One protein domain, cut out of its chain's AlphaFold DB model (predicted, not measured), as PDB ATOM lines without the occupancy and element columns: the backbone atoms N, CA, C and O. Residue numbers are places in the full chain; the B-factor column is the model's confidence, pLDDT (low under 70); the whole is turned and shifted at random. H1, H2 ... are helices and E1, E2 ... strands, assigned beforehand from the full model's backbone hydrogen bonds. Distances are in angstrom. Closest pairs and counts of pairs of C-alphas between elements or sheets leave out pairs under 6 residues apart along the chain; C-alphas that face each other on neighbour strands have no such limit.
ATOM      1  N   HIS A  82     197.098 200.242 251.643       81.94
ATOM      2  CA  HIS A  82     196.415 199.090 252.184       81.94
ATOM      3  C   HIS A  82     197.403 198.060 252.715       81.94
ATOM      4  O   HIS A  82     198.376 197.688 252.071       81.94
ATOM      5  N   HIS A  83     197.107 197.532 253.901       81.69
ATOM      6  CA  HIS A  83     197.858 196.418 254.487       81.69
ATOM      7  C   HIS A  83     197.669 195.090 253.722       81.69
ATOM      8  O   HIS A  83     198.364 194.115 253.995       81.69
ATOM      9  N   ARG A  84     196.692 195.031 252.810       84.31
ATOM     10  CA  ARG A  84     196.388 193.902 251.924       84.31
ATOM     11  C   ARG A  84     196.094 194.443 250.537       84.31
ATOM     12  O   ARG A  84     195.453 195.485 250.431       84.31
ATOM     13  N   THR A  85     196.468 193.697 249.506       88.75
ATOM     14  CA  THR A  85     196.048 193.987 248.135       88.75
ATOM     15  C   THR A  85     194.526 193.967 248.056       88.75
ATOM     16  O   THR A  85     193.890 192.966 248.384       88.75
ATOM     17  N   ARG A  86     193.946 195.101 247.667       88.38
ATOM     18  CA  ARG A  86     192.496 195.264 247.487       88.38
ATOM     19  C   ARG A  86     192.090 195.338 246.021       88.38
ATOM     20  O   ARG A  86     190.966 194.988 245.685       88.38
ATOM     21  N   TRP A  87     193.024 195.759 245.177       90.94
ATOM     22  CA  TRP A  87     192.792 196.051 243.777       90.94
ATOM     23  C   TRP A  87     193.920 195.448 242.951       90.94
ATOM     24  O   TRP A  87     195.095 195.488 243.325       90.94
ATOM     25  N   THR A  88     193.549 194.921 241.798       93.88
ATOM     26  CA  THR A  88     194.480 194.562 240.732       93.88
ATOM     27  C   THR A  88     193.985 195.194 239.452       93.88
ATOM     28  O   THR A  88     192.776 195.204 239.204       93.88
ATOM     29  N   MET A  89     194.909 195.642 238.619       94.31
ATOM     30  CA  MET A  89     194.599 196.110 237.279       94.31
ATOM     31  C   MET A  89     194.986 195.049 236.255       94.31
ATOM     32  O   MET A  89     196.017 194.391 236.397       94.31
ATOM     33  N   ALA A  90     194.150 194.876 235.234       93.50
ATOM     34  CA  ALA A  90     194.421 193.986 234.117       93.50
ATOM     35  C   ALA A  90     194.583 194.804 232.831       93.50
ATOM     36  O   ALA A  90     193.636 195.446 232.377       93.50
ATOM     37  N   PHE A  91     195.768 194.746 232.227       92.94
ATOM     38  CA  PHE A  91     196.019 195.280 230.892       92.94
ATOM     39  C   PHE A  91     195.831 194.165 229.867       92.94
ATOM     40  O   PHE A  91     196.600 193.207 229.841       92.94
ATOM     41  N   CYS A  92     194.803 194.278 229.027       90.19
ATOM     42  CA  CYS A  92     194.517 193.314 227.966       90.19
ATOM     43  C   CYS A  92     195.034 193.852 226.628       90.19
ATOM     44  O   CYS A  92     194.528 194.872 226.156       90.19
ATOM     45  N   TYR A  93     195.984 193.166 225.987       90.06
ATOM     46  CA  TYR A  93     196.569 193.624 224.724       90.06
ATOM     47  C   TYR A  93     195.806 193.071 223.514       90.06
ATOM     48  O   TYR A  93     195.824 191.863 223.265       90.06
ATOM     49  N   PRO A  94     195.115 193.922 222.729       85.56
ATOM     50  CA  PRO A  94     194.312 193.461 221.600       85.56
ATOM     51  C   PRO A  94     195.121 193.204 220.323       85.56
ATOM     52  O   PRO A  94     194.638 192.636 219.344       85.56
ATOM     53  N   GLN A  95     196.358 193.654 220.316       87.44
ATOM     54  CA  GLN A  95     197.334 193.456 219.264       87.44
ATOM     55  C   GLN A  95     198.665 193.164 219.944       87.44
ATOM     56  O   GLN A  95     198.772 193.342 221.158       87.44
ATOM     57  N   ASP A  96     199.650 192.735 219.165       91.44
ATOM     58  CA  ASP A  96     201.016 192.671 219.660       91.44
ATOM     59  C   ASP A  96     201.394 194.055 220.212       91.44
ATOM     60  O   ASP A  96     200.977 195.086 219.673       91.44
ATOM     61  N   ALA A  97     202.103 194.058 221.333       92.50
ATOM     62  CA  ALA A  97     202.602 195.229 222.031       92.50
ATOM     63  C   ALA A  97     204.073 194.953 222.352       92.50
ATOM     64  O   ALA A  97     204.388 194.283 223.332       92.50
ATOM     65  N   ASP A  98     204.963 195.398 221.473       93.06
ATOM     66  CA  ASP A  98     206.409 195.362 221.653       93.06
ATOM     67  C   ASP A  98     206.907 196.726 222.141       93.06
ATOM     68  O   ASP A  98     206.136 197.682 222.239       93.06
ATOM     69  N   GLU A  99     208.200 196.821 222.448       92.12
ATOM     70  CA  GLU A  99     208.811 198.057 222.943       92.12
ATOM     71  C   GLU A  99     208.711 199.221 221.943       92.12
ATOM     72  O   GLU A  99     208.571 200.371 222.361       92.12
ATOM     73  N   GLU A 100     208.716 198.947 220.632       91.50
ATOM     74  CA  GLU A 100     208.592 199.982 219.596       91.50
ATOM     75  C   GLU A 100     207.196 200.622 219.584       91.50
ATOM     76  O   GLU A 100     207.053 201.804 219.258       91.50
ATOM     77  N   MET A 101     206.163 199.872 219.978       90.94
ATOM     78  CA  MET A 101     204.792 200.372 220.112       90.94
ATOM     79  C   MET A 101     204.538 201.183 221.389       90.94
ATOM     80  O   MET A 101     203.472 201.793 221.500       90.94
ATOM     81  N   GLY A 102     205.493 201.228 222.322       91.25
ATOM     82  CA  GLY A 102     205.359 201.945 223.591       91.25
ATOM     83  C   GLY A 102     204.341 201.277 224.524       91.25
ATOM     84  O   GLY A 102     203.277 201.852 224.776       91.25
ATOM     85  N   PRO A 103     204.628 200.060 225.019       93.44
ATOM     86  CA  PRO A 103     203.732 199.342 225.911       93.44
ATOM     87  C   PRO A 103     203.698 200.035 227.277       93.44
ATOM     88  O   PRO A 103     204.544 200.874 227.594       93.44
ATOM     89  N   THR A 104     202.734 199.660 228.120       93.50
ATOM     90  CA  THR A 104     202.750 200.079 229.527       93.50
ATOM     91  C   THR A 104     204.086 199.690 230.155       93.50
ATOM     92  O   THR A 104     204.528 198.554 229.995       93.50
ATOM     93  N   ALA A 105     204.711 200.603 230.890       94.62
ATOM     94  CA  ALA A 105     205.893 200.319 231.691       94.62
ATOM     95  C   ALA A 105     205.561 200.469 233.176       94.62
ATOM     96  O   ALA A 105     204.717 201.282 233.549       94.62
ATOM     97  N   ILE A 106     206.216 199.669 234.012       95.00
ATOM     98  CA  ILE A 106     206.057 199.711 235.467       95.00
ATOM     99  C   ILE A 106     207.411 199.834 236.144       95.00
ATOM    100  O   ILE A 106     208.400 199.297 235.653       95.00
ATOM    101  N   ILE A 107     207.450 200.442 237.323       94.75
ATOM    102  CA  ILE A 107     208.608 200.328 238.208       94.75
ATOM    103  C   ILE A 107     208.373 199.127 239.118       94.75
ATOM    104  O   ILE A 107     207.423 199.086 239.901       94.75
ATOM    105  N   SER A 108     209.230 198.112 239.013       90.62
ATOM    106  CA  SER A 108     209.085 196.926 239.858       90.62
ATOM    107  C   SER A 108     209.145 197.315 241.334       90.62
ATOM    108  O   SER A 108     210.016 198.078 241.739       90.62
ATOM    109  N   LYS A 109     208.243 196.753 242.152       88.88
ATOM    110  CA  LYS A 109     208.188 196.970 243.611       88.88
ATOM    111  C   LYS A 109     207.865 198.411 244.040       88.88
ATOM    112  O   LYS A 109     207.948 198.676 245.239       88.88
ATOM    113  N   SER A 110     207.458 199.305 243.133       90.62
ATOM    114  CA  SER A 110     207.135 200.711 243.442       90.62
ATOM    115  C   SER A 110     206.192 200.860 244.645       90.62
ATOM    116  O   SER A 110     206.452 201.681 245.522       90.62
ATOM    117  N   TYR A 111     205.195 199.977 244.768       86.75
ATOM    118  CA  TYR A 111     204.231 199.955 245.877       86.75
ATOM    119  C   TYR A 111     204.840 199.772 247.286       86.75
ATOM    120  O   TYR A 111     204.190 200.080 248.287       86.75
ATOM    121  N   TYR A 112     206.086 199.288 247.410       87.62
ATOM    122  CA  TYR A 112     206.788 199.204 248.700       87.62
ATOM    123  C   TYR A 112     207.429 200.528 249.126       87.62
ATOM    124  O   TYR A 112     207.689 200.732 250.316       87.62
ATOM    125  N   TYR A 113     207.699 201.431 248.187       88.06
ATOM    126  CA  TYR A 113     208.396 202.680 248.468       88.06
ATOM    127  C   TYR A 113     207.429 203.749 248.964       88.06
ATOM    128  O   TYR A 113     206.252 203.755 248.617       88.06
ATOM    129  N   LEU A 114     207.910 204.647 249.829       83.44
ATOM    130  CA  LEU A 114     207.104 205.738 250.397       83.44
ATOM    131  C   LEU A 114     207.041 206.975 249.502       83.44
ATOM    132  O   LEU A 114     206.097 207.753 249.612       83.44
ATOM    133  N   THR A 115     208.040 207.156 248.642       84.75
ATOM    134  CA  THR A 115     208.164 208.334 247.786       84.75
ATOM    135  C   THR A 115     208.505 207.924 246.362       84.75
ATOM    136  O   THR A 115     209.087 206.862 246.123       84.75
ATOM    137  N   HIS A 116     208.152 208.797 245.424       82.06
ATOM    138  CA  HIS A 116     208.424 208.607 244.007       82.06
ATOM    139  C   HIS A 116     209.932 208.492 243.745       82.06
ATOM    140  O   HIS A 116     210.369 207.597 243.032       82.06
ATOM    141  N   GLU A 117     210.747 209.330 244.391       86.56
ATOM    142  CA  GLU A 117     212.205 209.325 244.232       86.56
ATOM    143  C   GLU A 117     212.831 207.994 244.651       86.56
ATOM    144  O   GLU A 117     213.781 207.535 244.023       86.56
ATOM    145  N   ALA A 118     212.299 207.363 245.701       86.12
ATOM    146  CA  ALA A 118     212.787 206.070 246.157       86.12
ATOM    147  C   ALA A 118     212.409 204.944 245.180       86.12
ATOM    148  O   ALA A 118     213.236 204.072 244.916       86.12
ATOM    149  N   ALA A 119     211.204 204.993 244.600       86.12
ATOM    150  CA  ALA A 119     210.783 204.045 243.569       86.12
ATOM    151  C   ALA A 119     211.663 204.146 242.307       86.12
ATOM    152  O   ALA A 119     212.101 203.126 241.790       86.12
ATOM    153  N   HIS A 120     212.020 205.362 241.880       87.12
ATOM    154  CA  HIS A 120     212.874 205.626 240.704       87.12
ATOM    155  C   HIS A 120     214.328 205.153 240.813       87.12
ATOM    156  O   HIS A 120     215.113 205.331 239.884       87.12
ATOM    157  N   THR A 121     214.714 204.556 241.939       86.94
ATOM    158  CA  THR A 121     215.991 203.836 242.037       86.94
ATOM    159  C   THR A 121     215.961 202.484 241.322       86.94
ATOM    160  O   THR A 121     217.017 201.948 240.988       86.94
ATOM    161  N   GLU A 122     214.766 201.946 241.073       88.62
ATOM    162  CA  GLU A 122     214.540 200.709 240.333       88.62
ATOM    163  C   GLU A 122     214.319 201.002 238.841       88.62
ATOM    164  O   GLU A 122     213.903 202.091 238.450       88.62
ATOM    165  N   ASN A 123     214.591 200.012 237.988       89.06
ATOM    166  CA  ASN A 123     214.387 200.164 236.548       89.06
ATOM    167  C   ASN A 123     212.909 200.013 236.170       89.06
ATOM    168  O   ASN A 123     212.198 199.158 236.711       89.06
ATOM    169  N   GLU A 124     212.489 200.786 235.169       92.50
ATOM    170  CA  GLU A 124     211.231 200.542 234.473       92.50
ATOM    171  C   GLU A 124     211.300 199.229 233.682       92.50
ATOM    172  O   GLU A 124     212.310 198.894 233.058       92.50
ATOM    173  N   ILE A 125     210.206 198.477 233.720       94.25
ATOM    174  CA  ILE A 125     210.011 197.229 232.994       94.25
ATOM    175  C   ILE A 125     208.850 197.437 232.032       94.25
ATOM    176  O   ILE A 125     207.719 197.674 232.460       94.25
ATOM    177  N   ALA A 126     209.132 197.312 230.738       95.12
ATOM    178  CA  ALA A 126     208.119 197.299 229.697       95.12
ATOM    179  C   ALA A 126     207.279 196.014 229.779       95.12
ATOM    180  O   ALA A 126     207.807 194.900 229.804       95.12
ATOM    181  N   LEU A 127     205.958 196.166 229.805       95.19
ATOM    182  CA  LEU A 127     204.993 195.071 229.807       95.19
ATOM    183  C   LEU A 127     204.606 194.718 228.367       95.19
ATOM    184  O   LEU A 127     203.491 194.974 227.919       95.19
ATOM    185  N   SER A 128     205.557 194.149 227.631       95.69
ATOM    186  CA  SER A 128     205.347 193.704 226.251       95.69
ATOM    187  C   SER A 128     204.613 192.357 226.192       95.69
ATOM    188  O   SER A 128     204.774 191.507 227.071       95.69
ATOM    189  N   GLY A 129     203.835 192.126 225.136       94.06
ATOM    190  CA  GLY A 129     203.119 190.867 224.937       94.06
ATOM    191  C   GLY A 129     202.467 190.738 223.564       94.06
ATOM    192  O   GLY A 129     202.135 191.727 222.918       94.06
ATOM    193  N   GLU A 130     202.262 189.499 223.118       93.06
ATOM    194  CA  GLU A 130     201.510 189.202 221.893       93.06
ATOM    195  C   GLU A 130     200.012 189.491 222.075       93.06
ATOM    196  O   GLU A 130     199.495 189.533 223.200       93.06
ATOM    197  N   ALA A 131     199.284 189.629 220.968       89.00
ATOM    198  CA  ALA A 131     197.838 189.807 220.974       89.00
ATOM    199  C   ALA A 131     197.122 188.718 221.799       89.00
ATOM    200  O   ALA A 131     197.195 187.524 221.507       89.00
ATOM    201  N   GLY A 132     196.344 189.144 222.794       86.94
ATOM    202  CA  GLY A 132     195.665 188.268 223.750       86.94
ATOM    203  C   GLY A 132     196.410 188.037 225.055       86.94
ATOM    204  O   GLY A 132     195.861 187.381 225.939       86.94
ATOM    205  N   THR A 133     197.596 188.618 225.211       91.12
ATOM    206  CA  THR A 133     198.270 188.697 226.506       91.12
ATOM    207  C   THR A 133     197.466 189.571 227.467       91.12
ATOM    208  O   THR A 133     196.889 190.593 227.084       91.12
ATOM    209  N   ILE A 134     197.432 189.145 228.729       92.44
ATOM    210  CA  ILE A 134     196.845 189.894 229.836       92.44
ATOM    211  C   ILE A 134     197.908 190.022 230.909       92.44
ATOM    212  O   ILE A 134     198.376 189.012 231.437       92.44
ATOM    213  N   THR A 135     198.249 191.256 231.254       94.44
ATOM    214  CA  THR A 135     199.151 191.535 232.367       94.44
ATOM    215  C   THR A 135     198.333 191.948 233.577       94.44
ATOM    216  O   THR A 135     197.530 192.874 233.492       94.44
ATOM    217  N   ILE A 136     198.534 191.261 234.702       94.38
ATOM    218  CA  ILE A 136     197.910 191.601 235.983       94.38
ATOM    219  C   ILE A 136     198.947 192.321 236.834       94.38
ATOM    220  O   ILE A 136     200.031 191.786 237.076       94.38
ATOM    221  N   VAL A 137     198.604 193.515 237.305       93.94
ATOM    222  CA  VAL A 137     199.454 194.327 238.172       93.94
ATOM    223  C   VAL A 137     198.741 194.690 239.472       93.94
ATOM    224  O   VAL A 137     197.509 194.689 239.550       93.94
ATOM    225  N   HIS A 138     199.519 194.998 240.509       91.56
ATOM    226  CA  HIS A 138     198.985 195.633 241.712       91.56
ATOM    227  C   HIS A 138     198.521 197.052 241.352       91.56
ATOM    228  O   HIS A 138     199.184 197.699 240.557       91.56
ATOM    229  N   TYR A 139     197.388 197.522 241.877       90.38
ATOM    230  CA  TYR A 139     196.832 198.828 241.479       90.38
ATOM    231  C   TYR A 139     197.707 200.017 241.910       90.38
ATOM    232  O   TYR A 139     197.892 200.952 241.147       90.38
ATOM    233  N   ASP A 140     198.299 199.932 243.104       87.19
ATOM    234  CA  ASP A 140     199.124 201.003 243.691       87.19
ATOM    235  C   ASP A 140     200.572 201.063 243.147       87.19
ATOM    236  O   ASP A 140     201.489 201.366 243.915       87.19
ATOM    237  N   ILE A 141     200.822 200.676 241.887       85.81
ATOM    238  CA  ILE A 141     202.185 200.688 241.307       85.81
ATOM    239  C   ILE A 141     202.496 201.927 240.490       85.81
ATOM    240  O   ILE A 141     201.554 202.540 239.952       85.81
TER     241      ILE A 141
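What this domain is: This is residues 82 to 141 of the 141 residues of an uncharacterized protein of Candidatus Poribacteria bacterium (UniProt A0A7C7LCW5). With little regular structure, this is a flat two-pronged fork: strand pair E1 and E4 makes one prong, E2 and E3 the other, joined at one end by the long link E1 to E2 and the short link E3 to E4, with the small helix H1 past the end of E2 at the other end. The 60 printed residues run E1, E2, H1, E3, E4, mostly strand, with 20 in named elements; both two-stranded sheets are antiparallel. It is only just loose, close to compact, radius of gyration of the C-alphas 12.9 A, spanning 35 by 25 by 10 A.

Where its parts are: E1, residues 88 to 92, begins at C-alpha (194.480, 194.562, 240.732) and measures 12.8 A. E2 is 105 to 107, H1 116 to 119, E3 124 to 126. E4, 134 to 138, measures 13.4 A and ends at C-alpha (198.985, 195.633, 241.712).

How they stand to each other: E1 and E4 are antiparallel at 157 degrees, N 89 to O 137 at 2.9 A. E2 and E3 are antiparallel at 149 degrees, N 125 to O 106 at 2.8 A. E2 and E4 are apart. The closest C-alphas of E2 and H1, Ile 107 and Ala 119, are 6.9 A apart. H1 is too short for an O i to N i+4 pair; its one O i to N i+3 pair is within range.

The domain as a whole: The farthest C-alphas, His 83 and Glu 100, are 36.7 A apart. The link E1 to E2 is long. The printed part has no cut, and no printed residue is under 70 in pLDDT.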